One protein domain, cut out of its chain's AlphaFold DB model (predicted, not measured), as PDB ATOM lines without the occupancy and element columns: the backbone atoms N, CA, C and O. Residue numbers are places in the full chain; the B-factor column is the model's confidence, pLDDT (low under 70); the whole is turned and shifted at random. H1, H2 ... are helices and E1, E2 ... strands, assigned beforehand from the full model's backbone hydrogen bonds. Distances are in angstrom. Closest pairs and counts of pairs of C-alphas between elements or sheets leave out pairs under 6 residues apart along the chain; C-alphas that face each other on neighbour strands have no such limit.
ATOM      1  N   ILE A   4      83.947 118.193  97.281       41.69
ATOM      2  CA  ILE A   4      82.921 119.005  97.936       41.69
ATOM      3  C   ILE A   4      82.379 118.131  99.061       41.69
ATOM      4  O   ILE A   4      81.809 117.076  98.792       41.69
ATOM      5  N   LEU A   5      82.637 118.523 100.308       36.16
ATOM      6  CA  LEU A   5      82.254 117.711 101.459       36.16
ATOM      7  C   LEU A   5      80.808 117.970 101.873       36.16
ATOM      8  O   LEU A   5      80.165 117.023 102.295       36.16
ATOM      9  N   ASN A   6      80.299 119.201 101.716       35.44
ATOM     10  CA  ASN A   6      78.902 119.560 101.975       35.44
ATOM     11  C   ASN A   6      78.506 120.860 101.246       35.44
ATOM     12  O   ASN A   6      79.293 121.808 101.172       35.44
ATOM     13  N   SER A   7      77.277 120.901 100.725       29.75
ATOM     14  CA  SER A   7      76.638 122.077 100.119       29.75
ATOM     15  C   SER A   7      75.320 122.326 100.839       29.75
ATOM     16  O   SER A   7      74.415 121.500 100.739       29.75
ATOM     17  N   LEU A   8      75.198 123.450 101.544       37.88
ATOM     18  CA  LEU A   8      73.969 123.838 102.235       37.88
ATOM     19  C   LEU A   8      73.583 125.262 101.814       37.88
ATOM     20  O   LEU A   8      74.427 126.151 101.712       37.88
ATOM     21  N   ASN A   9      72.293 125.476 101.562       31.66
ATOM     22  CA  ASN A   9      71.736 126.821 101.447       31.66
ATOM     23  C   ASN A   9      71.475 127.330 102.867       31.66
ATOM     24  O   ASN A   9      70.748 126.687 103.629       31.66
ATOM     25  N   LEU A  10      72.107 128.443 103.240       39.50
ATOM     26  CA  LEU A  10      72.096 128.922 104.616       39.50
ATOM     27  C   LEU A  10      71.367 130.253 104.747       39.50
ATOM     28  O   LEU A  10      71.436 131.148 103.905       39.50
ATOM     29  N   PHE A  11      70.686 130.344 105.873       39.09
ATOM     30  CA  PHE A  11      70.011 131.488 106.426       39.09
ATOM     31  C   PHE A  11      70.929 132.147 107.458       39.09
ATOM     32  O   PHE A  11      71.444 131.502 108.379       39.09
ATOM     33  N   ASN A  44      74.602 130.973  99.806       87.88
ATOM     34  CA  ASN A  44      75.063 129.604  99.637       87.88
ATOM     35  C   ASN A  44      76.432 129.498 100.297       87.88
ATOM     36  O   ASN A  44      77.298 130.333 100.047       87.88
ATOM     37  N   VAL A  45      76.637 128.500 101.145       88.38
ATOM     38  CA  VAL A  45      77.943 128.297 101.762       88.38
ATOM     39  C   VAL A  45      78.322 126.831 101.637       88.38
ATOM     40  O   VAL A  45      77.522 125.929 101.900       88.38
ATOM     41  N   ARG A  46      79.560 126.583 101.216       88.62
ATOM     42  CA  ARG A  46      80.067 125.240 100.926       88.62
ATOM     43  C   ARG A  46      81.387 124.996 101.621       88.62
ATOM     44  O   ARG A  46      82.208 125.902 101.745       88.62
ATOM     45  N   LEU A  47      81.606 123.743 102.002       88.94
ATOM     46  CA  LEU A  47      82.886 123.276 102.516       88.94
ATOM     47  C   LEU A  47      83.630 122.511 101.419       88.94
ATOM     48  O   LEU A  47      83.148 121.486 100.927       88.94
ATOM     49  N   VAL A  48      84.804 123.007 101.034       87.44
ATOM     50  CA  VAL A  48      85.631 122.451  99.956       87.44
ATOM     51  C   VAL A  48      86.982 122.036 100.518       87.44
ATOM     52  O   VAL A  48      87.589 122.756 101.302       87.44
ATOM     53  N   THR A  49      87.482 120.870 100.114       85.25
ATOM     54  CA  THR A  49      88.862 120.458 100.409       85.25
ATOM     55  C   THR A  49      89.731 120.598  99.165       85.25
ATOM     56  O   THR A  49      89.373 120.093  98.096       85.25
ATOM     57  N   ALA A  50      90.879 121.259  99.309       81.19
ATOM     58  CA  ALA A  50      91.873 121.439  98.251       81.19
ATOM     59  C   ALA A  50      93.283 121.154  98.792       81.19
ATOM     60  O   ALA A  50      93.533 121.346  99.981       81.19
ATOM     61  N   LYS A  51      94.199 120.665  97.940       76.56
ATOM     62  CA  LYS A  51      95.590 120.424  98.363       76.56
ATOM     63  C   LYS A  51      96.372 121.726  98.464       76.56
ATOM     64  O   LYS A  51      97.070 121.934  99.446       76.56
ATOM     65  N   SER A  52      96.190 122.604  97.485       77.44
ATOM     66  CA  SER A  52      96.612 124.000  97.534       77.44
ATOM     67  C   SER A  52      95.484 124.901  97.030       77.44
ATOM     68  O   SER A  52      94.671 124.485  96.202       77.44
ATOM     69  N   LEU A  53      95.445 126.153  97.495       78.25
ATOM     70  CA  LEU A  53      94.556 127.187  96.949       78.25
ATOM     71  C   LEU A  53      94.826 127.422  95.452       78.25
ATOM     72  O   LEU A  53      93.913 127.733  94.696       78.25
ATOM     73  N   ILE A  54      96.064 127.185  95.015       76.81
ATOM     74  CA  ILE A  54      96.516 127.320  93.626       76.81
ATOM     75  C   ILE A  54      95.859 126.275  92.717       76.81
ATOM     76  O   ILE A  54      95.628 126.535  91.537       76.81
ATOM     77  N   ASP A  55      95.509 125.105  93.255       75.81
ATOM     78  CA  ASP A  55      94.841 124.055  92.480       75.81
ATOM     79  C   ASP A  55      93.455 124.503  91.998       75.81
ATOM     80  O   ASP A  55      92.983 124.021  90.977       75.81
ATOM     81  N   ILE A  56      92.823 125.447  92.706       76.19
ATOM     82  CA  ILE A  56      91.541 126.041  92.303       76.19
ATOM     83  C   ILE A  56      91.739 126.929  91.066       76.19
ATOM     84  O   ILE A  56      90.900 126.942  90.175       76.19
ATOM     85  N   CYS A  57      92.868 127.639  90.992       72.06
ATOM     86  CA  CYS A  57      93.176 128.572  89.910       72.06
ATOM     87  C   CYS A  57      93.798 127.916  88.675       72.06
ATOM     88  O   CYS A  57      93.842 128.542  87.616       72.06
ATOM     89  N   THR A  58      94.341 126.704  88.797       68.38
ATOM     90  CA  THR A  58      95.087 126.078  87.702       68.38
ATOM     91  C   THR A  58      94.162 125.276  86.787       68.38
ATOM     92  O   THR A  58      93.369 124.456  87.259       68.38
ATOM     93  N   PRO A  59      94.248 125.471  85.458       62.25
ATOM     94  CA  PRO A  59      93.618 124.551  84.530       62.25
ATOM     95  C   PRO A  59      94.253 123.167  84.708       62.25
ATOM     96  O   PRO A  59      95.462 123.033  84.919       62.25
ATOM     97  N   SER A  60      93.429 122.123  84.654       58.31
ATOM     98  CA  SER A  60      93.938 120.756  84.563       58.31
ATOM     99  C   SER A  60      94.836 120.631  83.330       58.31
ATOM    100  O   SER A  60      94.650 121.349  82.355       58.31
ATOM    101  N   HIS A  61      95.801 119.709  83.362       55.97
ATOM    102  CA  HIS A  61      96.729 119.461  82.247       55.97
ATOM    103  C   HIS A  61      96.035 119.168  80.902       55.97
ATOM    104  O   HIS A  61      96.678 119.274  79.861       55.97
ATOM    105  N   ASP A  62      94.752 118.810  80.940       59.19
ATOM    106  CA  ASP A  62      93.881 118.693  79.781       59.19
ATOM    107  C   ASP A  62      93.003 119.949  79.676       59.19
ATOM    108  O   ASP A  62      92.373 120.353  80.667       59.19
ATOM    109  N   VAL A  63      93.001 120.582  78.498       61.78
ATOM    110  CA  VAL A  63      92.244 121.813  78.231       61.78
ATOM    111  C   VAL A  63      90.763 121.465  78.216       61.78
ATOM    112  O   VAL A  63      90.180 121.105  77.196       61.78
ATOM    113  N   ASP A  64      90.147 121.572  79.384       68.88
ATOM    114  CA  ASP A  64      88.711 121.440  79.537       68.88
ATOM    115  C   ASP A  64      88.049 122.722  79.022       68.88
ATOM    116  O   ASP A  64      87.881 123.701  79.756       68.88
ATOM    117  N   TRP A  65      87.704 122.736  77.732       71.62
ATOM    118  CA  TRP A  65      87.014 123.849  77.076       71.62
ATOM    119  C   TRP A  65      85.732 124.265  77.804       71.62
ATOM    120  O   TRP A  65      85.362 125.436  77.747       71.62
ATOM    121  N   GLY A  66      85.093 123.348  78.541       75.25
ATOM    122  CA  GLY A  66      83.961 123.675  79.405       75.25
ATOM    123  C   GLY A  66      84.339 124.691  80.481       75.25
ATOM    124  O   GLY A  66      83.645 125.690  80.658       75.25
ATOM    125  N   SER A  67      85.485 124.502  81.137       70.69
ATOM    126  CA  SER A  67      85.984 125.432  82.158       70.69
ATOM    127  C   SER A  67      86.400 126.792  81.584       70.69
ATOM    128  O   SER A  67      86.147 127.829  82.197       70.69
ATOM    129  N   VAL A  68      86.964 126.813  80.372       72.06
ATOM    130  CA  VAL A  68      87.338 128.054  79.669       72.06
ATOM    131  C   VAL A  68      86.097 128.846  79.249       72.06
ATOM    132  O   VAL A  68      86.043 130.068  79.411       72.06
ATOM    133  N   LEU A  69      85.071 128.159  78.744       74.31
ATOM    134  CA  LEU A  69      83.791 128.771  78.392       74.31
ATOM    135  C   LEU A  69      83.070 129.291  79.634       74.31
ATOM    136  O   LEU A  69      82.593 130.422  79.622       74.31
ATOM    137  N   GLN A  70      83.048 128.519  80.721       76.19
ATOM    138  CA  GLN A  70      82.470 128.946  81.994       76.19
ATOM    139  C   GLN A  70      83.184 130.187  82.552       76.19
ATOM    140  O   GLN A  70      82.525 131.136  82.973       76.19
ATOM    141  N   MET A  71      84.517 130.228  82.481       74.25
ATOM    142  CA  MET A  71      85.309 131.410  82.833       74.25
ATOM    143  C   MET A  71      84.931 132.620  81.969       74.25
ATOM    144  O   MET A  71      84.642 133.695  82.496       74.25
ATOM    145  N   SER A  72      84.855 132.432  80.650       71.94
ATOM    146  CA  SER A  72      84.458 133.487  79.709       71.94
ATOM    147  C   SER A  72      83.049 134.011  80.014       71.94
ATOM    148  O   SER A  72      82.833 135.219  80.082       71.94
ATOM    149  N   MET A  73      82.096 133.117  80.287       77.38
ATOM    150  CA  MET A  73      80.737 133.481  80.690       77.38
ATOM    151  C   MET A  73      80.705 134.260  82.006       77.38
ATOM    152  O   MET A  73      79.915 135.191  82.133       77.38
ATOM    153  N   SER A  74      81.555 133.917  82.975       76.50
ATOM    154  CA  SER A  74      81.658 134.646  84.242       76.50
ATOM    155  C   SER A  74      82.317 136.019  84.092       76.50
ATOM    156  O   SER A  74      81.849 136.962  84.725       76.50
ATOM    157  N   LEU A  75      83.351 136.161  83.251       74.69
ATOM    158  CA  LEU A  75      84.040 137.437  82.993       74.69
ATOM    159  C   LEU A  75      83.125 138.476  82.338       74.69
ATOM    160  O   LEU A  75      83.137 139.638  82.734       74.69
ATOM    161  N   TYR A  76      82.332 138.056  81.349       76.31
ATOM    162  CA  TYR A  76      81.352 138.924  80.681       76.31
ATOM    163  C   TYR A  76      79.977 138.914  81.366       76.31
ATOM    164  O   TYR A  76      79.076 139.662  80.986       76.31
ATOM    165  N   GLY A  77      79.811 138.057  82.371       73.56
ATOM    166  CA  GLY A  77      78.607 137.931  83.175       73.56
ATOM    167  C   GLY A  77      78.597 138.870  84.378       73.56
ATOM    168  O   GLY A  77      79.486 139.686  84.598       73.56
ATOM    169  N   ARG A  78      77.557 138.732  85.204       71.44
ATOM    170  CA  ARG A  78      77.413 139.456  86.482       71.44
ATOM    171  C   ARG A  78      77.810 138.601  87.690       71.44
ATOM    172  O   ARG A  78      77.380 138.877  88.804       71.44
ATOM    173  N   SER A  79      78.573 137.534  87.465       79.81
ATOM    174  CA  SER A  79      78.917 136.537  88.481       79.81
ATOM    175  C   SER A  79      80.418 136.282  88.506       79.81
ATOM    176  O   SER A  79      80.900 135.252  88.029       79.81
ATOM    177  N   LEU A  80      81.147 137.242  89.081       87.69
ATOM    178  CA  LEU A  80      82.577 137.102  89.332       87.69
ATOM    179  C   LEU A  80      82.823 136.230  90.566       87.69
ATOM    180  O   LEU A  80      82.048 136.224  91.531       87.69
ATOM    181  N   CYS A  81      83.928 135.509  90.517       89.31
ATOM    182  CA  CYS A  81      84.446 134.633  91.543       89.31
ATOM    183  C   CYS A  81      85.803 135.154  92.015       89.31
ATOM    184  O   CYS A  81      86.658 135.552  91.213       89.31
ATOM    185  N   ALA A  82      85.991 135.137  93.328       89.75
ATOM    186  CA  ALA A  82      87.209 135.578  93.966       89.75
ATOM    187  C   ALA A  82      87.856 134.501  94.835       89.75
ATOM    188  O   ALA A  82      87.179 133.637  95.403       89.75
ATOM    189  N   LEU A  83      89.176 134.602  94.978       91.00
ATOM    190  CA  LEU A  83      89.997 133.781  95.863       91.00
ATOM    191  C   LEU A  83      90.824 134.665  96.791       91.00
ATOM    192  O   LEU A  83      91.395 135.658  96.347       91.00
ATOM    193  N   ILE A  84      90.917 134.279  98.063       91.00
ATOM    194  CA  ILE A  84      91.847 134.885  99.018       91.00
ATOM    195  C   ILE A  84      93.130 134.055  99.054       91.00
ATOM    196  O   ILE A  84      93.093 132.868  99.380       91.00
ATOM    197  N   LEU A  85      94.251 134.693  98.731       87.56
ATOM    198  CA  LEU A  85      95.595 134.136  98.798       87.56
ATOM    199  C   LEU A  85      96.379 134.818  99.920       87.56
ATOM    200  O   LEU A  85      96.271 136.028 100.119       87.56
ATOM    201  N   PHE A  86      97.171 134.037 100.644       86.44
ATOM    202  CA  PHE A  86      98.039 134.545 101.694       86.44
ATOM    203  C   PHE A  86      99.400 134.940 101.141       86.44
ATOM    204  O   PHE A  86      99.989 134.213 100.344       86.44
ATOM    205  N   VAL A  87      99.876 136.104 101.572       80.69
ATOM    206  CA  VAL A  87     101.052 136.760 101.013       80.69
ATOM    207  C   VAL A  87     101.937 137.299 102.139       80.69
ATOM    208  O   VAL A  87     101.402 137.867 103.093       80.69
ATOM    209  N   PRO A  88     103.272 137.141 102.067       78.00
ATOM    210  CA  PRO A  88     104.182 137.795 103.008       78.00
ATOM    211  C   PRO A  88     104.211 139.316 102.788       78.00
ATOM    212  O   PRO A  88     103.756 139.821 101.770       78.00
ATOM    213  N   ARG A  89     104.797 140.073 103.724       69.19
ATOM    214  CA  ARG A  89     104.813 141.556 103.707       69.19
ATOM    215  C   ARG A  89     105.479 142.200 102.484       69.19
ATOM    216  O   ARG A  89     105.372 143.411 102.301       69.19
ATOM    217  N   GLU A  90     106.168 141.422 101.656       63.09
ATOM    218  CA  GLU A  90     106.792 141.914 100.434       63.09
ATOM    219  C   GLU A  90     105.744 142.120  99.321       63.09
ATOM    220  O   GLU A  90     105.183 141.144  98.813       63.09
ATOM    221  N   PRO A  91     105.512 143.365  98.855       53.06
ATOM    222  CA  PRO A  91     104.490 143.676  97.843       53.06
ATOM    223  C   PRO A  91     104.774 143.043  96.470       53.06
ATOM    224  O   PRO A  91     103.888 142.926  95.627       53.06
ATOM    225  N   LEU A  92     106.016 142.606  96.244       54.84
ATOM    226  CA  LEU A  92     106.489 141.951  95.026       54.84
ATOM    227  C   LEU A  92     106.924 140.503  95.273       54.84
ATOM    228  O   LEU A  92     107.716 139.983  94.491       54.84
ATOM    229  N   TRP A  93     106.420 139.837  96.316       55.12
ATOM    230  CA  TRP A  93     106.813 138.456  96.638       55.12
ATOM    231  C   TRP A  93     106.699 137.501  95.439       55.12
ATOM    232  O   TRP A  93     107.503 136.586  95.277       55.12
ATOM    233  N   HIS A  94     105.718 137.728  94.563       52.66
ATOM    234  CA  HIS A  94     105.561 136.973  93.327       52.66
ATOM    235  C   HIS A  94     106.725 137.214  92.358       52.66
ATOM    236  O   HIS A  94     107.225 136.269  91.757       52.66
ATOM    237  N   THR A  95     107.176 138.462  92.231       46.28
ATOM    238  CA  THR A  95     108.266 138.884  91.341       46.28
ATOM    239  C   THR A  95     109.642 138.491  91.872       46.28
ATOM    240  O   THR A  95     110.519 138.128  91.083       46.28
ATOM    241  N   SER A  96     109.841 138.532  93.192       44.16
ATOM    242  CA  SER A  96     111.084 138.105  93.843       44.16
ATOM    243  C   SER A  96     111.191 136.576  93.903       44.16
ATOM    244  O   SER A  96     112.256 136.015  93.631       44.16
ATOM    245  N   SER A  97     110.082 135.874  94.154       46.44
ATOM    246  CA  SER A  97     110.042 134.413  94.210       46.44
ATOM    247  C   SER A  97     109.817 133.793  92.827       46.44
ATOM    248  O   SER A  97     108.728 133.338  92.470       46.44
ATOM    249  N   ARG A  98     110.901 133.679  92.044       38.34
ATOM    250  CA  ARG A  98     110.936 132.973  90.737       38.34
ATOM    251  C   ARG A  98     110.511 131.490  90.803       38.34
ATOM    252  O   ARG A  98     110.414 130.840  89.763       38.34
ATOM    253  N   SER A  99     110.270 130.959  92.001       35.38
ATOM    254  CA  SER A  99     109.943 129.555  92.278       35.38
ATOM    255  C   SER A  99     108.449 129.297  92.500       35.38
ATOM    256  O   SER A  99     108.030 128.140  92.567       35.38
ATOM    257  N   CYS A 100     107.611 130.332  92.584       40.25
ATOM    258  CA  CYS A 100     106.176 130.145  92.766       40.25
ATOM    259  C   CYS A 100     105.517 129.819  91.419       40.25
ATOM    260  O   CYS A 100     105.449 130.669  90.535       40.25
ATOM    261  N   LYS A 101     104.969 128.603  91.265       40.66
ATOM    262  CA  LYS A 101     104.097 128.220  90.126       40.66
ATOM    263  C   LYS A 101     103.048 129.307  89.826       40.66
ATOM    264  O   LYS A 101     102.793 129.613  88.669       40.66
ATOM    265  N   LEU A 102     102.539 129.926  90.892       42.31
ATOM    266  CA  LEU A 102     101.664 131.099  90.931       42.31
ATOM    267  C   LEU A 102     102.158 132.284  90.081       42.31
ATOM    268  O   LEU A 102     101.393 132.828  89.300       42.31
ATOM    269  N   PHE A 103     103.438 132.652  90.160       40.81
ATOM    270  CA  PHE A 103     103.986 133.793  89.418       40.81
ATOM    271  C   PHE A 103     103.918 133.592  87.900       40.81
ATOM    272  O   PHE A 103     103.571 134.519  87.177       40.81
ATOM    273  N   ARG A 104     104.170 132.366  87.419       36.50
ATOM    274  CA  ARG A 104     104.044 132.030  85.990       36.50
ATOM    275  C   ARG A 104     102.598 132.111  85.502       36.50
ATOM    276  O   ARG A 104     102.367 132.623  84.418       36.50
ATOM    277  N   LEU A 105     101.631 131.673  86.314       42.59
ATOM    278  CA  LEU A 105     100.209 131.797  85.971       42.59
ATOM    279  C   LEU A 105      99.725 133.257  85.938       42.59
ATOM    280  O   LEU A 105      98.861 133.588  85.133       42.59
ATOM    281  N   PHE A 106     100.269 134.119  86.802       44.12
ATOM    282  CA  PHE A 106      99.812 135.504  86.964       44.12
ATOM    283  C   PHE A 106     100.479 136.456  85.958       44.12
ATOM    284  O   PHE A 106      99.866 137.437  85.547       44.12
ATOM    285  N   LEU A 107     101.714 136.174  85.527       36.09
ATOM    286  CA  LEU A 107     102.449 137.007  84.570       36.09
ATOM    287  C   LEU A 107     101.992 136.866  83.122       36.09
ATOM    288  O   LEU A 107     102.125 137.830  82.375       36.09
ATOM    289  N   ASP A 108     101.486 135.698  82.714       34.34
ATOM    290  CA  ASP A 108     101.222 135.464  81.291       34.34
ATOM    291  C   ASP A 108     100.140 136.406  80.725       34.34
ATOM    292  O   ASP A 108     100.138 136.633  79.520       34.34
ATOM    293  N   PHE A 109      99.269 137.012  81.555       36.31
ATOM    294  CA  PHE A 109      98.201 137.911  81.076       36.31
ATOM    295  C   PHE A 109      97.743 139.046  82.024       36.31
ATOM    296  O   PHE A 109      96.806 139.768  81.679       36.31
ATOM    297  N   SER A 110      98.352 139.252  83.201       32.62
ATOM    298  CA  SER A 110      97.912 140.322  84.115       32.62
ATOM    299  C   SER A 110      98.421 141.698  83.668       32.62
ATOM    300  O   SER A 110      99.602 142.009  83.811       32.62
ATOM    301  N   GLU A 111      97.513 142.582  83.250       32.88
ATOM    302  CA  GLU A 111      97.728 144.029  83.359       32.88
ATOM    303  C   GLU A 111      97.816 144.357  84.860       32.88
ATOM    304  O   GLU A 111      96.812 144.408  85.573       32.88
ATOM    305  N   THR A 112      99.030 144.513  85.389       33.31
ATOM    306  CA  THR A 112      99.277 144.981  86.758       33.31
ATOM    307  C   THR A 112      98.940 146.469  86.864       33.31
ATOM    308  O   THR A 112      99.815 147.323  86.981       33.31
ATOM    309  N   ARG A 113      97.648 146.807  86.812       33.34
ATOM    310  CA  ARG A 113      97.171 148.132  87.218       33.34
ATOM    311  C   ARG A 113      96.812 148.093  88.701       33.34
ATOM    312  O   ARG A 113      95.852 147.444  89.107       33.34
ATOM    313  N   LEU A 144     104.101 146.543 103.425       70.19
ATOM    314  CA  LEU A 144     102.690 146.268 103.699       70.19
ATOM    315  C   LEU A 144     102.528 145.774 105.142       70.19
ATOM    316  O   LEU A 144     103.306 144.945 105.632       70.19
ATOM    317  N   SER A 145     101.505 146.276 105.828       78.69
ATOM    318  CA  SER A 145     101.187 145.877 107.193       78.69
ATOM    319  C   SER A 145     100.287 144.635 107.208       78.69
ATOM    320  O   SER A 145      99.605 144.307 106.237       78.69
ATOM    321  N   ILE A 146     100.304 143.884 108.314       82.38
ATOM    322  CA  ILE A 146      99.482 142.672 108.438       82.38
ATOM    323  C   ILE A 146      98.005 143.061 108.356       82.38
ATOM    324  O   ILE A 146      97.545 143.915 109.111       82.38
ATOM    325  N   GLY A 147      97.244 142.361 107.519       79.00
ATOM    326  CA  GLY A 147      95.825 142.635 107.304       79.00
ATOM    327  C   GLY A 147      95.542 143.572 106.131       79.00
ATOM    328  O   GLY A 147      94.371 143.708 105.765       79.00
ATOM    329  N   ASP A 148      96.577 144.154 105.518       80.50
ATOM    330  CA  ASP A 148      96.441 144.869 104.253       80.50
ATOM    331  C   ASP A 148      96.099 143.900 103.121       80.50
ATOM    332  O   ASP A 148      96.460 142.717 103.136       80.50
ATOM    333  N   VAL A 149      95.350 144.407 102.142       81.44
ATOM    334  CA  VAL A 149      94.849 143.620 101.018       81.44
ATOM    335  C   VAL A 149      95.113 144.362  99.723       81.44
ATOM    336  O   VAL A 149      94.700 145.512  99.579       81.44
ATOM    337  N   TYR A 150      95.716 143.679  98.755       80.06
ATOM    338  CA  TYR A 150      95.800 144.154  97.376       80.06
ATOM    339  C   TYR A 150      95.122 143.167  96.423       80.06
ATOM    340  O   TYR A 150      94.863 142.010  96.761       80.06
ATOM    341  N   ILE A 151      94.761 143.636  95.231       79.94
ATOM    342  CA  ILE A 151      93.910 142.889  94.301       79.94
ATOM    343  C   ILE A 151      94.642 142.702  92.985       79.94
ATOM    344  O   ILE A 151      95.243 143.628  92.457       79.94
ATOM    345  N   THR A 152      94.518 141.508  92.419       78.81
ATOM    346  CA  THR A 152      94.904 141.238  91.030       78.81
ATOM    347  C   THR A 152      93.720 140.644  90.280       78.81
ATOM    348  O   THR A 152      92.906 139.927  90.868       78.81
ATOM    349  N   ARG A 153      93.596 140.973  88.995       79.69
ATOM    350  CA  ARG A 153      92.515 140.497  88.128       79.69
ATOM    351  C   ARG A 153      93.102 139.613  87.045       79.69
ATOM    352  O   ARG A 153      94.118 139.965  86.458       79.69
ATOM    353  N   HIS A 154      92.435 138.498  86.783       77.38
ATOM    354  CA  HIS A 154      92.913 137.467  85.876       77.38
ATOM    355  C   HIS A 154      91.803 137.021  84.943       77.38
ATOM    356  O   HIS A 154      90.682 136.761  85.374       77.38
ATOM    357  N   SER A 155      92.132 136.904  83.662       72.75
ATOM    358  CA  SER A 155      91.250 136.341  82.635       72.75
ATOM    359  C   SER A 155      91.604 134.893  82.276       72.75
ATOM    360  O   SER A 155      90.840 134.230  81.581       72.75
ATOM    361  N   ASN A 156      92.758 134.407  82.740       67.38
ATOM    362  CA  ASN A 156      93.381 133.144  82.336       67.38
ATOM    363  C   ASN A 156      93.364 132.058  83.426       67.38
ATOM    364  O   ASN A 156      93.745 130.918  83.157       67.38
ATOM    365  N   LEU A 157      92.965 132.396  84.654       73.88
ATOM    366  CA  LEU A 157      92.829 131.415  85.725       73.88
ATOM    367  C   LEU A 157      91.554 130.591  85.522       73.88
ATOM    368  O   LEU A 157      90.608 131.016  84.865       73.88
ATOM    369  N   ARG A 158      91.518 129.390  86.094       71.88
ATOM    370  CA  ARG A 158      90.311 128.561  86.125       71.88
ATOM    371  C   ARG A 158      89.388 129.044  87.243       71.88
ATOM    372  O   ARG A 158      89.854 129.271  88.354       71.88
ATOM    373  N   ASP A 159      88.097 129.196  86.942       75.62
ATOM    374  CA  ASP A 159      86.999 129.467  87.889       75.62
ATOM    375  C   ASP A 159      87.150 130.701  88.820       75.62
ATOM    376  O   ASP A 159      86.239 130.985  89.596       75.62
ATOM    377  N   VAL A 160      88.245 131.470  88.737       84.12
ATOM    378  CA  VAL A 160      88.562 132.643  89.571       84.12
ATOM    379  C   VAL A 160      88.996 133.824  88.700       84.12
ATOM    380  O   VAL A 160      89.962 133.715  87.954       84.12
ATOM    381  N   GLN A 161      88.324 134.970  88.825       85.56
ATOM    382  CA  GLN A 161      88.648 136.193  88.073       85.56
ATOM    383  C   GLN A 161      89.394 137.222  88.923       85.56
ATOM    384  O   GLN A 161      90.158 138.037  88.409       85.56
ATOM    385  N   ILE A 162      89.157 137.217  90.236       85.75
ATOM    386  CA  ILE A 162      89.739 138.186  91.165       85.75
ATOM    387  C   ILE A 162      90.514 137.439  92.243       85.75
ATOM    388  O   ILE A 162      89.989 136.547  92.901       85.75
ATOM    389  N   VAL A 163      91.764 137.827  92.461       86.44
ATOM    390  CA  VAL A 163      92.580 137.283  93.546       86.44
ATOM    391  C   VAL A 163      92.880 138.405  94.524       86.44
ATOM    392  O   VAL A 163      93.522 139.397  94.171       86.44
ATOM    393  N   PHE A 164      92.373 138.236  95.741       86.94
ATOM    394  CA  PHE A 164      92.668 139.073  96.892       86.94
ATOM    395  C   PHE A 164      93.910 138.529  97.580       86.94
ATOM    396  O   PHE A 164      93.918 137.400  98.065       86.94
ATOM    397  N   HIS A 165      94.943 139.345  97.642       85.69
ATOM    398  CA  HIS A 165      96.185 139.028  98.319       85.69
ATOM    399  C   HIS A 165      96.142 139.639  99.704       85.69
ATOM    400  O   HIS A 165      96.183 140.859  99.846       85.69
ATOM    401  N   LEU A 166      95.997 138.789 100.712       86.38
ATOM    402  CA  LEU A 166      95.944 139.189 102.108       86.38
ATOM    403  C   LEU A 166      97.330 139.040 102.726       86.38
ATOM    404  O   LEU A 166      97.882 137.938 102.773       86.38
ATOM    405  N   VAL A 167      97.856 140.153 103.228       84.00
ATOM    406  CA  VAL A 167      99.168 140.197 103.863       84.00
ATOM    407  C   VAL A 167      99.084 139.579 105.248       84.00
ATOM    408  O   VAL A 167      98.348 140.051 106.123       84.00
ATOM    409  N   ILE A 168      99.842 138.507 105.443       84.25
ATOM    410  CA  ILE A 168      99.898 137.756 106.691       84.25
ATOM    411  C   ILE A 168     101.329 137.640 107.221       84.25
ATOM    412  O   ILE A 168     102.297 137.965 106.539       84.25
ATOM    413  N   ASP A 169     101.439 137.179 108.463       82.12
ATOM    414  CA  ASP A 169     102.702 136.921 109.153       82.12
ATOM    415  C   ASP A 169     102.733 135.465 109.633       82.12
ATOM    416  O   ASP A 169     101.687 134.887 109.951       82.12
ATOM    417  N   ASP A 170     103.927 134.892 109.753       76.81
ATOM    418  CA  ASP A 170     104.159 133.514 110.197       76.81
ATOM    419  C   ASP A 170     103.731 133.296 111.657       76.81
ATOM    420  O   ASP A 170     103.444 132.173 112.081       76.81
ATOM    421  N   GLN A 171     103.579 134.385 112.419       72.44
ATOM    422  CA  GLN A 171     102.982 134.384 113.761       72.44
ATOM    423  C   GLN A 171     101.556 133.809 113.778       72.44
ATOM    424  O   GLN A 171     101.074 133.360 114.822       72.44
ATOM    425  N   LEU A 172     100.870 133.764 112.629       75.00
ATOM    426  CA  LEU A 172      99.593 133.069 112.486       75.00
ATOM    427  C   LEU A 172      99.700 131.559 112.691       75.00
ATOM    428  O   LEU A 172      98.666 130.933 112.873       75.00
ATOM    429  N   LEU A 173     100.872 130.933 112.665       71.69
ATOM    430  CA  LEU A 173     100.987 129.490 112.909       71.69
ATOM    431  C   LEU A 173     101.086 129.165 114.403       71.69
ATOM    432  O   LEU A 173     100.645 128.102 114.837       71.69
ATOM    433  N   THR A 174     101.625 130.093 115.191       67.56
ATOM    434  CA  THR A 174     101.983 129.882 116.599       67.56
ATOM    435  C   THR A 174     101.016 130.543 117.580       67.56
ATOM    436  O   THR A 174     100.834 130.034 118.683       67.56
ATOM    437  N   SER A 175     100.373 131.650 117.198       69.94
ATOM    438  CA  SER A 175      99.513 132.436 118.094       69.94
ATOM    439  C   SER A 175      98.040 132.001 118.087       69.94
ATOM    440  O   SER A 175      97.495 131.548 117.075       69.94
ATOM    441  N   ASP A 176      97.359 132.159 119.224       74.00
ATOM    442  CA  ASP A 176      95.898 132.086 119.275       74.00
ATOM    443  C   ASP A 176      95.308 133.360 118.650       74.00
ATOM    444  O   ASP A 176      95.667 134.485 119.004       74.00
ATOM    445  N   ILE A 177      94.394 133.190 117.696       82.81
ATOM    446  CA  ILE A 177      93.795 134.305 116.958       82.81
ATOM    447  C   ILE A 177      92.545 134.786 117.703       82.81
ATOM    448  O   ILE A 177      91.747 133.981 118.182       82.81
ATOM    449  N   SER A 178      92.361 136.107 117.776       85.94
ATOM    450  CA  SER A 178      91.144 136.747 118.288       85.94
ATOM    451  C   SER A 178      90.351 137.419 117.163       85.94
ATOM    452  O   SER A 178      90.900 137.718 116.104       85.94
ATOM    453  N   SER A 179      89.081 137.756 117.404       84.19
ATOM    454  CA  SER A 179      88.223 138.461 116.434       84.19
ATOM    455  C   SER A 179      88.741 139.844 116.004       84.19
ATOM    456  O   SER A 179      88.294 140.372 114.988       84.19
ATOM    457  N   ARG A 180      89.680 140.431 116.759       84.44
ATOM    458  CA  ARG A 180      90.328 141.720 116.455       84.44
ATOM    459  C   ARG A 180      91.629 141.569 115.664       84.44
ATOM    460  O   ARG A 180      92.299 142.565 115.410       84.44
ATOM    461  N   HIS A 181      92.010 140.347 115.299       88.31
ATOM    462  CA  HIS A 181      93.251 140.104 114.580       88.31
ATOM    463  C   HIS A 181      93.234 140.786 113.196       88.31
ATOM    464  O   HIS A 181      92.238 140.648 112.474       88.31
ATOM    465  N   PRO A 182      94.322 141.457 112.768       86.31
ATOM    466  CA  PRO A 182      94.355 142.197 111.503       86.31
ATOM    467  C   PRO A 182      93.985 141.357 110.271       86.31
ATOM    468  O   PRO A 182      93.254 141.827 109.408       86.31
ATOM    469  N   CYS A 183      94.373 140.077 110.233       87.75
ATOM    470  CA  CYS A 183      93.954 139.128 109.189       87.75
ATOM    471  C   CYS A 183      92.421 139.023 109.029       87.75
ATOM    472  O   CYS A 183      91.918 138.990 107.908       87.75
ATOM    473  N   LEU A 184      91.658 138.980 110.129       90.19
ATOM    474  CA  LEU A 184      90.192 138.905 110.069       90.19
ATOM    475  C   LEU A 184      89.583 140.239 109.631       90.19
ATOM    476  O   LEU A 184      88.594 140.252 108.899       90.19
ATOM    477  N   ASN A 185      90.211 141.358 110.007       86.88
ATOM    478  CA  ASN A 185      89.840 142.672 109.489       86.88
ATOM    479  C   ASN A 185      90.104 142.780 107.975       86.88
ATOM    480  O   ASN A 185      89.277 143.321 107.247       86.88
ATOM    481  N   GLY A 186      91.192 142.182 107.482       86.38
ATOM    482  CA  GLY A 186      91.461 142.035 106.052       86.38
ATOM    483  C   GLY A 186      90.363 141.244 105.332       86.38
ATOM    484  O   GLY A 186      89.837 141.700 104.321       86.38
ATOM    485  N   ILE A 187      89.909 140.118 105.898       91.00
ATOM    486  CA  ILE A 187      88.774 139.343 105.353       91.00
ATOM    487  C   ILE A 187      87.475 140.161 105.355       91.00
ATOM    488  O   ILE A 187      86.731 140.141 104.374       91.00
ATOM    489  N   ARG A 188      87.201 140.922 106.421       89.00
ATOM    490  CA  ARG A 188      86.059 141.851 106.468       89.00
ATOM    491  C   ARG A 188      86.124 142.871 105.332       89.00
ATOM    492  O   ARG A 188      85.115 143.107 104.666       89.00
ATOM    493  N   ASN A 189      87.299 143.451 105.094       86.06
ATOM    494  CA  ASN A 189      87.522 144.396 104.002       86.06
ATOM    495  C   ASN A 189      87.321 143.729 102.636       86.06
ATOM    496  O   ASN A 189      86.638 144.298 101.790       86.06
ATOM    497  N   ILE A 190      87.799 142.497 102.443       87.88
ATOM    498  CA  ILE A 190      87.570 141.714 101.218       87.88
ATOM    499  C   ILE A 190      86.076 141.501 100.959       87.88
ATOM    500  O   ILE A 190      85.610 141.728  99.843       87.88
ATOM    501  N   ILE A 191      85.297 141.113 101.973       88.81
ATOM    502  CA  ILE A 191      83.846 140.897 101.830       88.81
ATOM    503  C   ILE A 191      83.130 142.212 101.478       88.81
ATOM    504  O   ILE A 191      82.248 142.229 100.621       88.81
ATOM    505  N   ARG A 192      83.545 143.338 102.070       84.69
ATOM    506  CA  ARG A 192      83.031 144.672 101.710       84.69
ATOM    507  C   ARG A 192      83.416 145.094 100.291       84.69
ATOM    508  O   ARG A 192      82.607 145.701  99.600       84.69
ATOM    509  N   LEU A 193      84.632 144.791  99.846       81.00
ATOM    510  CA  LEU A 193      85.084 145.083  98.483       81.00
ATOM    511  C   LEU A 193      84.382 144.192  97.458       81.00
ATOM    512  O   LEU A 193      84.090 144.638  96.352       81.00
ATOM    513  N   SER A 194      84.049 142.962  97.839       85.06
ATOM    514  CA  SER A 194      83.349 142.006  96.983       85.06
ATOM    515  C   SER A 194      81.990 142.537  96.517       85.06
ATOM    516  O   SER A 194      81.669 142.386  95.340       85.06
ATOM    517  N   SER A 195      81.245 143.247  97.377       78.81
ATOM    518  CA  SER A 195      79.977 143.878  96.974       78.81
ATOM    519  C   SER A 195      80.176 144.975  95.926       78.81
ATOM    520  O   SER A 195      79.402 145.067  94.976       78.81
ATOM    521  N   ARG A 196      81.238 145.780  96.064       78.44
ATOM    522  CA  ARG A 196      81.571 146.874  95.136       78.44
ATOM    523  C   ARG A 196      82.086 146.364  93.794       78.44
ATOM    524  O   ARG A 196      81.841 146.982  92.766       78.44
ATOM    525  N   LEU A 197      82.804 145.244  93.813       79.12
ATOM    526  CA  LEU A 197      83.408 144.632  92.631       79.12
ATOM    527  C   LEU A 197      82.464 143.672  91.894       79.12
ATOM    528  O   LEU A 197      82.877 143.085  90.900       79.12
ATOM    529  N   GLY A 198      81.224 143.491  92.360       80.94
ATOM    530  CA  GLY A 198      80.274 142.558  91.744       80.94
ATOM    531  C   GLY A 198      80.690 141.089  91.881       80.94
ATOM    532  O   GLY A 198      80.341 140.253  91.046       80.94
ATOM    533  N   VAL A 199      81.465 140.765  92.919       86.75
ATOM    534  CA  VAL A 199      81.853 139.389  93.227       86.75
ATOM    535  C   VAL A 199      80.670 138.684  93.869       86.75
ATOM    536  O   VAL A 199      80.125 139.134  94.871       86.75
ATOM    537  N   THR A 200      80.296 137.549  93.297       89.06
ATOM    538  CA  THR A 200      79.187 136.715  93.777       89.06
ATOM    539  C   THR A 200      79.681 135.472  94.498       89.06
ATOM    540  O   THR A 200      78.996 134.979  95.384       89.06
ATOM    541  N   SER A 201      80.870 134.969  94.157       90.81
ATOM    542  CA  SER A 201      81.449 133.768  94.764       90.81
ATOM    543  C   SER A 201      82.804 134.087  95.387       90.81
ATOM    544  O   SER A 201      83.624 134.735  94.746       90.81
ATOM    545  N   ILE A 202      83.053 133.667  96.627       92.38
ATOM    546  CA  ILE A 202      84.295 133.982  97.353       92.38
ATOM    547  C   ILE A 202      84.848 132.712  97.990       92.38
ATOM    548  O   ILE A 202      84.152 132.042  98.752       92.38
ATOM    549  N   HIS A 203      86.116 132.413  97.724       92.62
ATOM    550  CA  HIS A 203      86.857 131.322  98.348       92.62
ATOM    551  C   HIS A 203      87.683 131.847  99.526       92.62
ATOM    552  O   HIS A 203      88.619 132.626  99.341       92.62
ATOM    553  N   ILE A 204      87.331 131.407 100.736       93.44
ATOM    554  CA  ILE A 204      87.954 131.824 101.997       93.44
ATOM    555  C   ILE A 204      88.701 130.626 102.606       93.44
ATOM    556  O   ILE A 204      88.060 129.625 102.940       93.44
ATOM    557  N   PRO A 205      90.029 130.701 102.800       91.50
ATOM    558  CA  PRO A 205      90.776 129.668 103.513       91.50
ATOM    559  C   PRO A 205      90.353 129.625 104.990       91.50
ATOM    560  O   PRO A 205      90.602 130.563 105.745       91.50
ATOM    561  N   LEU A 206      89.701 128.541 105.419       90.00
ATOM    562  CA  LEU A 206      89.022 128.487 106.721       90.00
ATOM    563  C   LEU A 206      89.987 128.518 107.914       90.00
ATOM    564  O   LEU A 206      89.682 129.112 108.941       90.00
ATOM    565  N   LEU A 207      91.138 127.854 107.795       87.19
ATOM    566  CA  LEU A 207      92.109 127.721 108.888       87.19
ATOM    567  C   LEU A 207      93.168 128.833 108.906       87.19
ATOM    568  O   LEU A 207      94.029 128.839 109.786       87.19
ATOM    569  N   LEU A 208      93.093 129.773 107.955       85.88
ATOM    570  CA  LEU A 208      94.078 130.841 107.753       85.88
ATOM    571  C   LEU A 208      95.514 130.320 107.561       85.88
ATOM    572  O   LEU A 208      96.475 130.941 108.006       85.88
ATOM    573  N   ILE A 209      95.639 129.156 106.918       83.06
ATOM    574  CA  ILE A 209      96.903 128.500 106.565       83.06
ATOM    575  C   ILE A 209      96.835 127.986 105.129       83.06
ATOM    576  O   ILE A 209      95.753 127.648 104.642       83.06
ATOM    577  N   GLU A 210      97.989 127.898 104.471       73.38
ATOM    578  CA  GLU A 210      98.090 127.354 103.113       73.38
ATOM    579  C   GLU A 210      98.247 125.824 103.105       73.38
ATOM    580  O   GLU A 210      97.631 125.149 102.280       73.38
ATOM    581  N   GLN A 211      99.020 125.262 104.040       72.12
ATOM    582  CA  GLN A 211      99.267 123.820 104.152       72.12
ATOM    583  C   GLN A 211      99.151 123.353 105.606       72.12
ATOM    584  O   GLN A 211      99.481 124.091 106.533       72.12
ATOM    585  N   ALA A 212      98.672 122.123 105.807       70.88
ATOM    586  CA  ALA A 212      98.617 121.509 107.130       70.88
ATOM    587  C   ALA A 212     100.030 121.091 107.573       70.88
ATOM    588  O   ALA A 212     100.698 120.326 106.881       70.88
ATOM    589  N   SER A 213     100.472 121.591 108.726       71.25
ATOM    590  CA  SER A 213     101.736 121.224 109.377       71.25
ATOM    591  C   SER A 213     101.489 120.351 110.610       71.25
ATOM    592  O   SER A 213     100.390 120.340 111.165       71.25
ATOM    593  N   GLU A 214     102.520 119.664 111.105       62.16
ATOM    594  CA  GLU A 214     102.428 118.800 112.298       62.16
ATOM    595  C   GLU A 214     102.001 119.547 113.578       62.16
ATOM    596  O   GLU A 214     101.450 118.951 114.500       62.16
ATOM    597  N   SER A 215     102.177 120.871 113.620       64.44
ATOM    598  CA  SER A 215     101.711 121.739 114.710       64.44
ATOM    599  C   SER A 215     100.187 121.942 114.749       64.44
ATOM    600  O   SER A 215      99.657 122.456 115.739       64.44
ATOM    601  N   THR A 216      99.453 121.540 113.705       73.31
ATOM    602  CA  THR A 216      97.996 121.726 113.617       73.31
ATOM    603  C   THR A 216      97.236 120.658 114.410       73.31
ATOM    604  O   THR A 216      96.773 119.643 113.894       73.31
ATOM    605  N   THR A 217      97.076 120.891 115.714       85.12
ATOM    606  CA  THR A 217      96.254 120.014 116.564       85.12
ATOM    607  C   THR A 217      94.766 120.104 116.204       85.12
ATOM    608  O   THR A 217      94.280 121.119 115.694       85.12
ATOM    609  N   VAL A 218      94.001 119.056 116.534       87.00
ATOM    610  CA  VAL A 218      92.539 119.022 116.332       87.00
ATOM    611  C   VAL A 218      91.873 120.225 117.009       87.00
ATOM    612  O   VAL A 218      91.152 120.979 116.361       87.00
ATOM    613  N   ALA A 219      92.179 120.469 118.288       87.31
ATOM    614  CA  ALA A 219      91.596 121.566 119.061       87.31
ATOM    615  C   ALA A 219      91.916 122.953 118.480       87.31
ATOM    616  O   ALA A 219      91.095 123.868 118.553       87.31
ATOM    617  N   TRP A 220      93.099 123.126 117.892       87.81
ATOM    618  CA  TRP A 220      93.473 124.360 117.206       87.81
ATOM    619  C   TRP A 220      92.627 124.579 115.944       87.81
ATOM    620  O   TRP A 220      92.093 125.674 115.749       87.81
ATOM    621  N   CYS A 221      92.412 123.530 115.142       89.06
ATOM    622  CA  CYS A 221      91.603 123.609 113.922       89.06
ATOM    623  C   CYS A 221      90.145 123.968 114.230       89.06
ATOM    624  O   CYS A 221      89.571 124.832 113.569       89.06
ATOM    625  N   ILE A 222      89.561 123.337 115.254       90.50
ATOM    626  CA  ILE A 222      88.169 123.579 115.656       90.50
ATOM    627  C   ILE A 222      87.979 125.018 116.139       90.50
ATOM    628  O   ILE A 222      87.122 125.724 115.607       90.50
ATOM    629  N   ARG A 223      88.819 125.488 117.074       89.81
ATOM    630  CA  ARG A 223      88.724 126.855 117.620       89.81
ATOM    631  C   ARG A 223      88.853 127.920 116.528       89.81
ATOM    632  O   ARG A 223      88.097 128.892 116.518       89.81
ATOM    633  N   ARG A 224      89.777 127.733 115.580       89.88
ATOM    634  CA  ARG A 224      89.963 128.672 114.463       89.88
ATOM    635  C   ARG A 224      88.818 128.650 113.467       89.88
ATOM    636  O   ARG A 224      88.334 129.718 113.105       89.88
ATOM    637  N   ALA A 225      88.373 127.465 113.055       91.31
ATOM    638  CA  ALA A 225      87.244 127.329 112.142       91.31
ATOM    639  C   ALA A 225      85.984 127.992 112.718       91.31
ATOM    640  O   ALA A 225      85.330 128.770 112.026       91.31
ATOM    641  N   GLU A 226      85.686 127.755 113.998       91.69
ATOM    642  CA  GLU A 226      84.552 128.377 114.686       91.69
ATOM    643  C   GLU A 226      84.641 129.909 114.672       91.69
ATOM    644  O   GLU A 226      83.676 130.597 114.327       91.69
ATOM    645  N   MET A 227      85.806 130.461 115.016       91.19
ATOM    646  CA  MET A 227      86.016 131.904 115.024       91.19
ATOM    647  C   MET A 227      85.889 132.511 113.619       91.19
ATOM    648  O   MET A 227      85.211 133.531 113.471       91.19
ATOM    649  N   VAL A 228      86.492 131.904 112.591       93.12
ATOM    650  CA  VAL A 228      86.397 132.394 111.205       93.12
ATOM    651  C   VAL A 228      84.953 132.337 110.715       93.12
ATOM    652  O   VAL A 228      84.469 133.326 110.168       93.12
ATOM    653  N   TYR A 229      84.222 131.250 110.985       92.44
ATOM    654  CA  TYR A 229      82.801 131.152 110.649       92.44
ATOM    655  C   TYR A 229      81.973 132.267 111.292       92.44
ATOM    656  O   TYR A 229      81.212 132.940 110.595       92.44
ATOM    657  N   LYS A 230      82.140 132.508 112.600       91.69
ATOM    658  CA  LYS A 230      81.418 133.574 113.316       91.69
ATOM    659  C   LYS A 230      81.752 134.961 112.769       91.69
ATOM    660  O   LYS A 230      80.846 135.772 112.578       91.69
ATOM    661  N   CYS A 231      83.028 135.225 112.489       92.50
ATOM    662  CA  CYS A 231      83.470 136.505 111.940       92.50
ATOM    663  C   CYS A 231      82.899 136.733 110.536       92.50
ATOM    664  O   CYS A 231      82.248 137.748 110.308       92.50
ATOM    665  N   VAL A 232      83.045 135.762 109.626       92.56
ATOM    666  CA  VAL A 232      82.516 135.850 108.255       92.56
ATOM    667  C   VAL A 232      80.995 135.996 108.253       92.56
ATOM    668  O   VAL A 232      80.477 136.852 107.540       92.56
ATOM    669  N   LYS A 233      80.273 135.245 109.099       89.00
ATOM    670  CA  LYS A 233      78.830 135.433 109.310       89.00
ATOM    671  C   LYS A 233      78.505 136.886 109.672       89.00
ATOM    672  O   LYS A 233      77.641 137.490 109.042       89.00
ATOM    673  N   GLY A 234      79.207 137.455 110.654       89.25
ATOM    674  CA  GLY A 234      79.026 138.849 111.064       89.25
ATOM    675  C   GLY A 234      79.296 139.846 109.935       89.25
ATOM    676  O   GLY A 234      78.505 140.764 109.728       89.25
ATOM    677  N   TYR A 235      80.363 139.636 109.163       89.44
ATOM    678  CA  TYR A 235      80.744 140.512 108.051       89.44
ATOM    679  C   TYR A 235      79.742 140.462 106.890       89.44
ATOM    680  O   TYR A 235      79.432 141.496 106.304       89.44
ATOM    681  N   LEU A 236      79.187 139.286 106.581       88.38
ATOM    682  CA  LEU A 236      78.135 139.141 105.570       88.38
ATOM    683  C   LEU A 236      76.854 139.872 105.987       88.38
ATOM    684  O   LEU A 236      76.283 140.608 105.181       88.38
ATOM    685  N   MET A 237      76.435 139.730 107.250       85.00
ATOM    686  CA  MET A 237      75.278 140.466 107.776       85.00
ATOM    687  C   MET A 237      75.503 141.977 107.737       85.00
ATOM    688  O   MET A 237      74.585 142.725 107.419       85.00
ATOM    689  N   GLU A 238      76.719 142.430 108.039       85.44
ATOM    690  CA  GLU A 238      77.073 143.845 107.978       85.44
ATOM    691  C   GLU A 238      76.925 144.413 106.559       85.44
ATOM    692  O   GLU A 238      76.320 145.469 106.380       85.44
ATOM    693  N   VAL A 239      77.424 143.707 105.540       80.44
ATOM    694  CA  VAL A 239      77.277 144.136 104.139       80.44
ATOM    695  C   VAL A 239      75.809 144.122 103.708       80.44
ATOM    696  O   VAL A 239      75.360 145.055 103.047       80.44
ATOM    697  N   CYS A 240      75.036 143.119 104.129       80.25
ATOM    698  CA  CYS A 240      73.601 143.069 103.843       80.25
ATOM    699  C   CYS A 240      72.834 144.214 104.517       80.25
ATOM    700  O   CYS A 240      71.946 144.790 103.896       80.25
ATOM    701  N   ALA A 241      73.197 144.589 105.746       78.12
ATOM    702  CA  ALA A 241      72.618 145.738 106.441       78.12
ATOM    703  C   ALA A 241      72.937 147.062 105.730       78.12
ATOM    704  O   ALA A 241      72.067 147.920 105.611       78.12
ATOM    705  N   MET A 242      74.162 147.206 105.213       71.62
ATOM    706  CA  MET A 242      74.588 148.400 104.478       71.62
ATOM    707  C   MET A 242      73.841 148.563 103.144       71.62
ATOM    708  O   MET A 242      73.553 149.683 102.736       71.62
ATOM    709  N   CYS A 243      73.522 147.456 102.466       62.97
ATOM    710  CA  CYS A 243      72.797 147.465 101.192       62.97
ATOM    711  C   CYS A 243      71.263 147.456 101.353       62.97
ATOM    712  O   CYS A 243      70.562 147.914 100.457       62.97
ATOM    713  N   GLY A 244      70.745 146.933 102.470       54.81
ATOM    714  CA  GLY A 244      69.310 146.772 102.740       54.81
ATOM    715  C   GLY A 244      68.691 147.833 103.657       54.81
ATOM    716  O   GLY A 244      67.502 147.754 103.952       54.81
ATOM    717  N   GLY A 245      69.472 148.802 104.144       52.25
ATOM    718  CA  GLY A 245      68.990 149.854 105.036       52.25
ATOM    719  C   GLY A 245      68.263 150.981 104.298       52.25
ATOM    720  O   GLY A 245      68.883 151.746 103.566       52.25
ATOM    721  N   SER A 246      66.969 151.152 104.575       48.94
ATOM    722  CA  SER A 246      66.094 152.238 104.086       48.94
ATOM    723  C   SER A 246      66.476 153.663 104.545       48.94
ATOM    724  O   SER A 246      65.646 154.565 104.492       48.94
ATOM    725  N   ALA A 247      67.703 153.903 105.014       42.81
ATOM    726  CA  ALA A 247      68.090 155.163 105.659       42.81
ATOM    727  C   ALA A 247      68.563 156.268 104.693       42.81
ATOM    728  O   ALA A 247      68.842 157.377 105.139       42.81
ATOM    729  N   PRO A 265      92.652 122.891 103.868       86.44
ATOM    730  CA  PRO A 265      93.809 122.196 103.336       86.44
ATOM    731  C   PRO A 265      93.584 120.682 103.386       86.44
ATOM    732  O   PRO A 265      92.900 120.153 104.270       86.44
ATOM    733  N   SER A 266      94.154 119.970 102.419       82.44
ATOM    734  CA  SER A 266      94.196 118.509 102.425       82.44
ATOM    735  C   SER A 266      95.201 117.997 103.457       82.44
ATOM    736  O   SER A 266      96.206 118.655 103.705       82.44
ATOM    737  N   GLY A 267      94.977 116.793 103.985       79.19
ATOM    738  CA  GLY A 267      95.919 116.146 104.907       79.19
ATOM    739  C   GLY A 267      95.580 116.322 106.386       79.19
ATOM    740  O   GLY A 267      96.338 115.870 107.235       79.19
ATOM    741  N   LEU A 268      94.431 116.923 106.711       83.75
ATOM    742  CA  LEU A 268      93.918 116.923 108.081       83.75
ATOM    743  C   LEU A 268      93.352 115.543 108.445       83.75
ATOM    744  O   LEU A 268      92.934 114.766 107.581       83.75
ATOM    745  N   ALA A 269      93.291 115.241 109.742       84.44
ATOM    746  CA  ALA A 269      92.653 114.018 110.212       84.44
ATOM    747  C   ALA A 269      91.148 114.005 109.844       84.44
ATOM    748  O   ALA A 269      90.481 115.037 109.972       84.44
ATOM    749  N   PRO A 270      90.566 112.853 109.451       84.50
ATOM    750  CA  PRO A 270      89.140 112.736 109.114       84.50
ATOM    751  C   PRO A 270      88.196 113.271 110.199       84.50
ATOM    752  O   PRO A 270      87.160 113.863 109.895       84.50
ATOM    753  N   THR A 271      88.586 113.115 111.464       87.62
ATOM    754  CA  THR A 271      87.853 113.608 112.635       87.62
ATOM    755  C   THR A 271      87.724 115.131 112.650       87.62
ATOM    756  O   THR A 271      86.668 115.647 113.008       87.62
ATOM    757  N   VAL A 272      88.750 115.860 112.194       88.38
ATOM    758  CA  VAL A 272      88.734 117.328 112.095       88.38
ATOM    759  C   VAL A 272      87.691 117.775 111.075       88.38
ATOM    760  O   VAL A 272      86.891 118.659 111.367       88.38
ATOM    761  N   TYR A 273      87.639 117.133 109.903       86.50
ATOM    762  CA  TYR A 273      86.638 117.454 108.880       86.50
ATOM    763  C   TYR A 273      85.211 117.205 109.378       86.50
ATOM    764  O   TYR A 273      84.334 118.042 109.165       86.50
ATOM    765  N   GLN A 274      84.981 116.084 110.068       88.50
ATOM    766  CA  GLN A 274      83.672 115.756 110.640       88.50
ATOM    767  C   GLN A 274      83.240 116.788 111.684       88.50
ATOM    768  O   GLN A 274      82.120 117.291 111.617       88.50
ATOM    769  N   GLN A 275      84.133 117.158 112.604       90.31
ATOM    770  CA  GLN A 275      83.848 118.161 113.631       90.31
ATOM    771  C   GLN A 275      83.606 119.554 113.028       90.31
ATOM    772  O   GLN A 275      82.628 120.207 113.384       90.31
ATOM    773  N   ILE A 276      84.426 119.991 112.066       90.56
ATOM    774  CA  ILE A 276      84.237 121.276 111.370       90.56
ATOM    775  C   ILE A 276      82.911 121.308 110.609       90.56
ATOM    776  O   ILE A 276      82.213 122.320 110.634       90.56
ATOM    777  N   SER A 277      82.541 120.201 109.968       88.56
ATOM    778  CA  SER A 277      81.253 120.096 109.290       88.56
ATOM    779  C   SER A 277      80.075 120.078 110.267       88.56
ATOM    780  O   SER A 277      79.022 120.621 109.944       88.56
ATOM    781  N   ALA A 278      80.227 119.474 111.448       88.69
ATOM    782  CA  ALA A 278      79.181 119.423 112.469       88.69
ATOM    783  C   ALA A 278      78.926 120.788 113.135       88.69
ATOM    784  O   ALA A 278      77.808 121.057 113.563       88.69
ATOM    785  N   MET A 279      79.927 121.677 113.175       87.56
ATOM    786  CA  MET A 279      79.763 123.067 113.638       87.56
ATOM    787  C   MET A 279      78.997 123.955 112.652       87.56
ATOM    788  O   MET A 279      78.523 125.034 112.992       87.56
ATOM    789  N   PHE A 280      78.891 123.537 111.398       83.56
ATOM    790  CA  PHE A 280      78.291 124.347 110.351       83.56
ATOM    791  C   PHE A 280      76.808 124.695 110.616       83.56
ATOM    792  O   PHE A 280      76.491 125.886 110.627       83.56
ATOM    793  N   PRO A 281      75.909 123.730 110.923       83.75
ATOM    794  CA  PRO A 281      74.508 124.029 111.247       83.75
ATOM    795  C   PRO A 281      74.306 124.719 112.604       83.75
ATOM    796  O   PRO A 281      73.224 125.240 112.859       83.75
ATOM    797  N   THR A 282      75.305 124.722 113.496       85.75
ATOM    798  CA  THR A 282      75.191 125.422 114.789       85.75
ATOM    799  C   THR A 282      75.483 126.916 114.657       85.75
ATOM    800  O   THR A 282      74.953 127.720 115.420       85.75
ATOM    801  N   ILE A 283      76.305 127.310 113.679       84.06
ATOM    802  CA  ILE A 283      76.690 128.710 113.450       84.06
ATOM    803  C   ILE A 283      75.789 129.369 112.400       84.06
ATOM    804  O   ILE A 283      75.381 130.529 112.556       84.06
ATOM    805  N   PHE A 284      75.472 128.640 111.334       82.50
ATOM    806  CA  PHE A 284      74.616 129.095 110.248       82.50
ATOM    807  C   PHE A 284      73.252 128.426 110.369       82.50
ATOM    808  O   PHE A 284      73.170 127.204 110.470       82.50
ATOM    809  N   GLN A 285      72.175 129.212 110.333       80.00
ATOM    810  CA  GLN A 285      70.842 128.622 110.309       80.00
ATOM    811  C   GLN A 285      70.638 128.005 108.924       80.00
ATOM    812  O   GLN A 285      70.986 128.605 107.913       80.00
ATOM    813  N   VAL A 286      70.138 126.780 108.844       71.62
ATOM    814  CA  VAL A 286      69.872 126.138 107.551       71.62
ATOM    815  C   VAL A 286      68.489 126.576 107.091       71.62
ATOM    816  O   VAL A 286      67.552 126.569 107.890       71.62
ATOM    817  N   VAL A 287      68.337 126.958 105.820       62.41
ATOM    818  CA  VAL A 287      66.989 127.151 105.270       62.41
ATOM    819  C   VAL A 287      66.355 125.762 105.182       62.41
ATOM    820  O   VAL A 287      66.927 124.911 104.494       62.41
TER     821      VAL A 287
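What this domain is: This is residues 4 to 11, 44 to 113, 144 to 247 and 265 to 287 of the 294 residues of an uncharacterized protein of Heterorhabditis bacteriophora (UniProt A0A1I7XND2). A strongly twisted sheet of four strands, E4, E5, E3 and E6, has helix H6 packed over one face, and the long helix H7 runs past H6 to H8, which packs near a two-stranded ribbon, E1 with E2. The short helices H2, H3 and H4 lie on the side away from H8. The printed part has 205 residues, with nine named helices and six named strands in the order E1 E2 H1 H2 E3 H3 H4 E4 E5 H5 H6 E6 H7 H8 H9; the class is mixed, helices and strands. The whole is compact, with a radius of gyration of the C-alphas of 17.2 A, and rounded, spanning 47 by 42 by 35 A.

How they stand to each other: E1, residues 4 to 11, and E2, residues 44 to 50, are antiparallel neighbours, with N 5 and O 47 within hydrogen-bond range at 3.1 A. H1, residues 54 to 57, and H2, residues 65 to 75, only graze the mixed sheet of E4, residues 149 to 153, E5, residues 162 to 167, E3, residues 80 to 87, and E6, residues 199 to 205, in that order. E4 and E5 form an antiparallel hairpin (N 165 to O 150, 2.8 A); E3 is parallel to E5 (N 85 to O 164, 2.8 A) and to E6 (N 82 to O 201, 2.8 A). H3, residues 93 to 96, and H4, residues 101 to 107, only just touch, only at the corner, with 3 pairs of C-alphas within 8 A; the closest are His 94 and Phe 103, 5.3 A. H5, residues 171 to 174, is not on the sheet. H6, residues 182 to 196, is on one face of it, making two layers, sheet and helix; its closest C-alphas to E5 are Gly 186 and Leu 166, 6.6 A. E5, H5, H6 and E6 form a split strand-helix-strand unit, two strands running the same way with E3 between them, its crossover right-handed. The hub is H7, residues 218 to 244. Its residues 228 to 239 touch H6 at a tilt of 36 degrees, only just steep, the same way; the closest C-alphas are Tyr 235 and Arg 188, 5.7 A. Its residues 218 to 226 touch H8, residues 270 to 278, at a shallow tilt of 31 degrees, the same way (C-alphas of Val 218 and Val 272, 5.9 A). It only just touches H9, residues 280 to 283, with 3 pairs within 8 A (C-alphas of Lys 230 and Ile 283, 6.8 A). Every O i to N i+4 pair is within hydrogen-bond range in H2, H4, H7 and H8, and 9 of 11 in H6; H1, H3, H5 and H9 are too short for one.

Where its parts are: E1 starts at C-alpha 4 (82.921, 119.005, 97.936). E3 is 21.9 A long and H6 21.3 A. H7, 38.7 A, ends at C-alpha 244 (69.310, 146.772, 102.740).

The domain as a whole: The C-alphas farthest apart, Asp 62 and Ala 247, are 51.6 A apart. Residues 12 to 43, 114 to 143 and 248 to 264 are not printed; the gaps are 8.7, 17.5 and 41.9 A between C-alphas. The link from E6 to H7 is long, 12 residues. The mean pLDDT of the printed part is 74.4; 51 residues are under 70, among them 4 to 11 and 89 to 113.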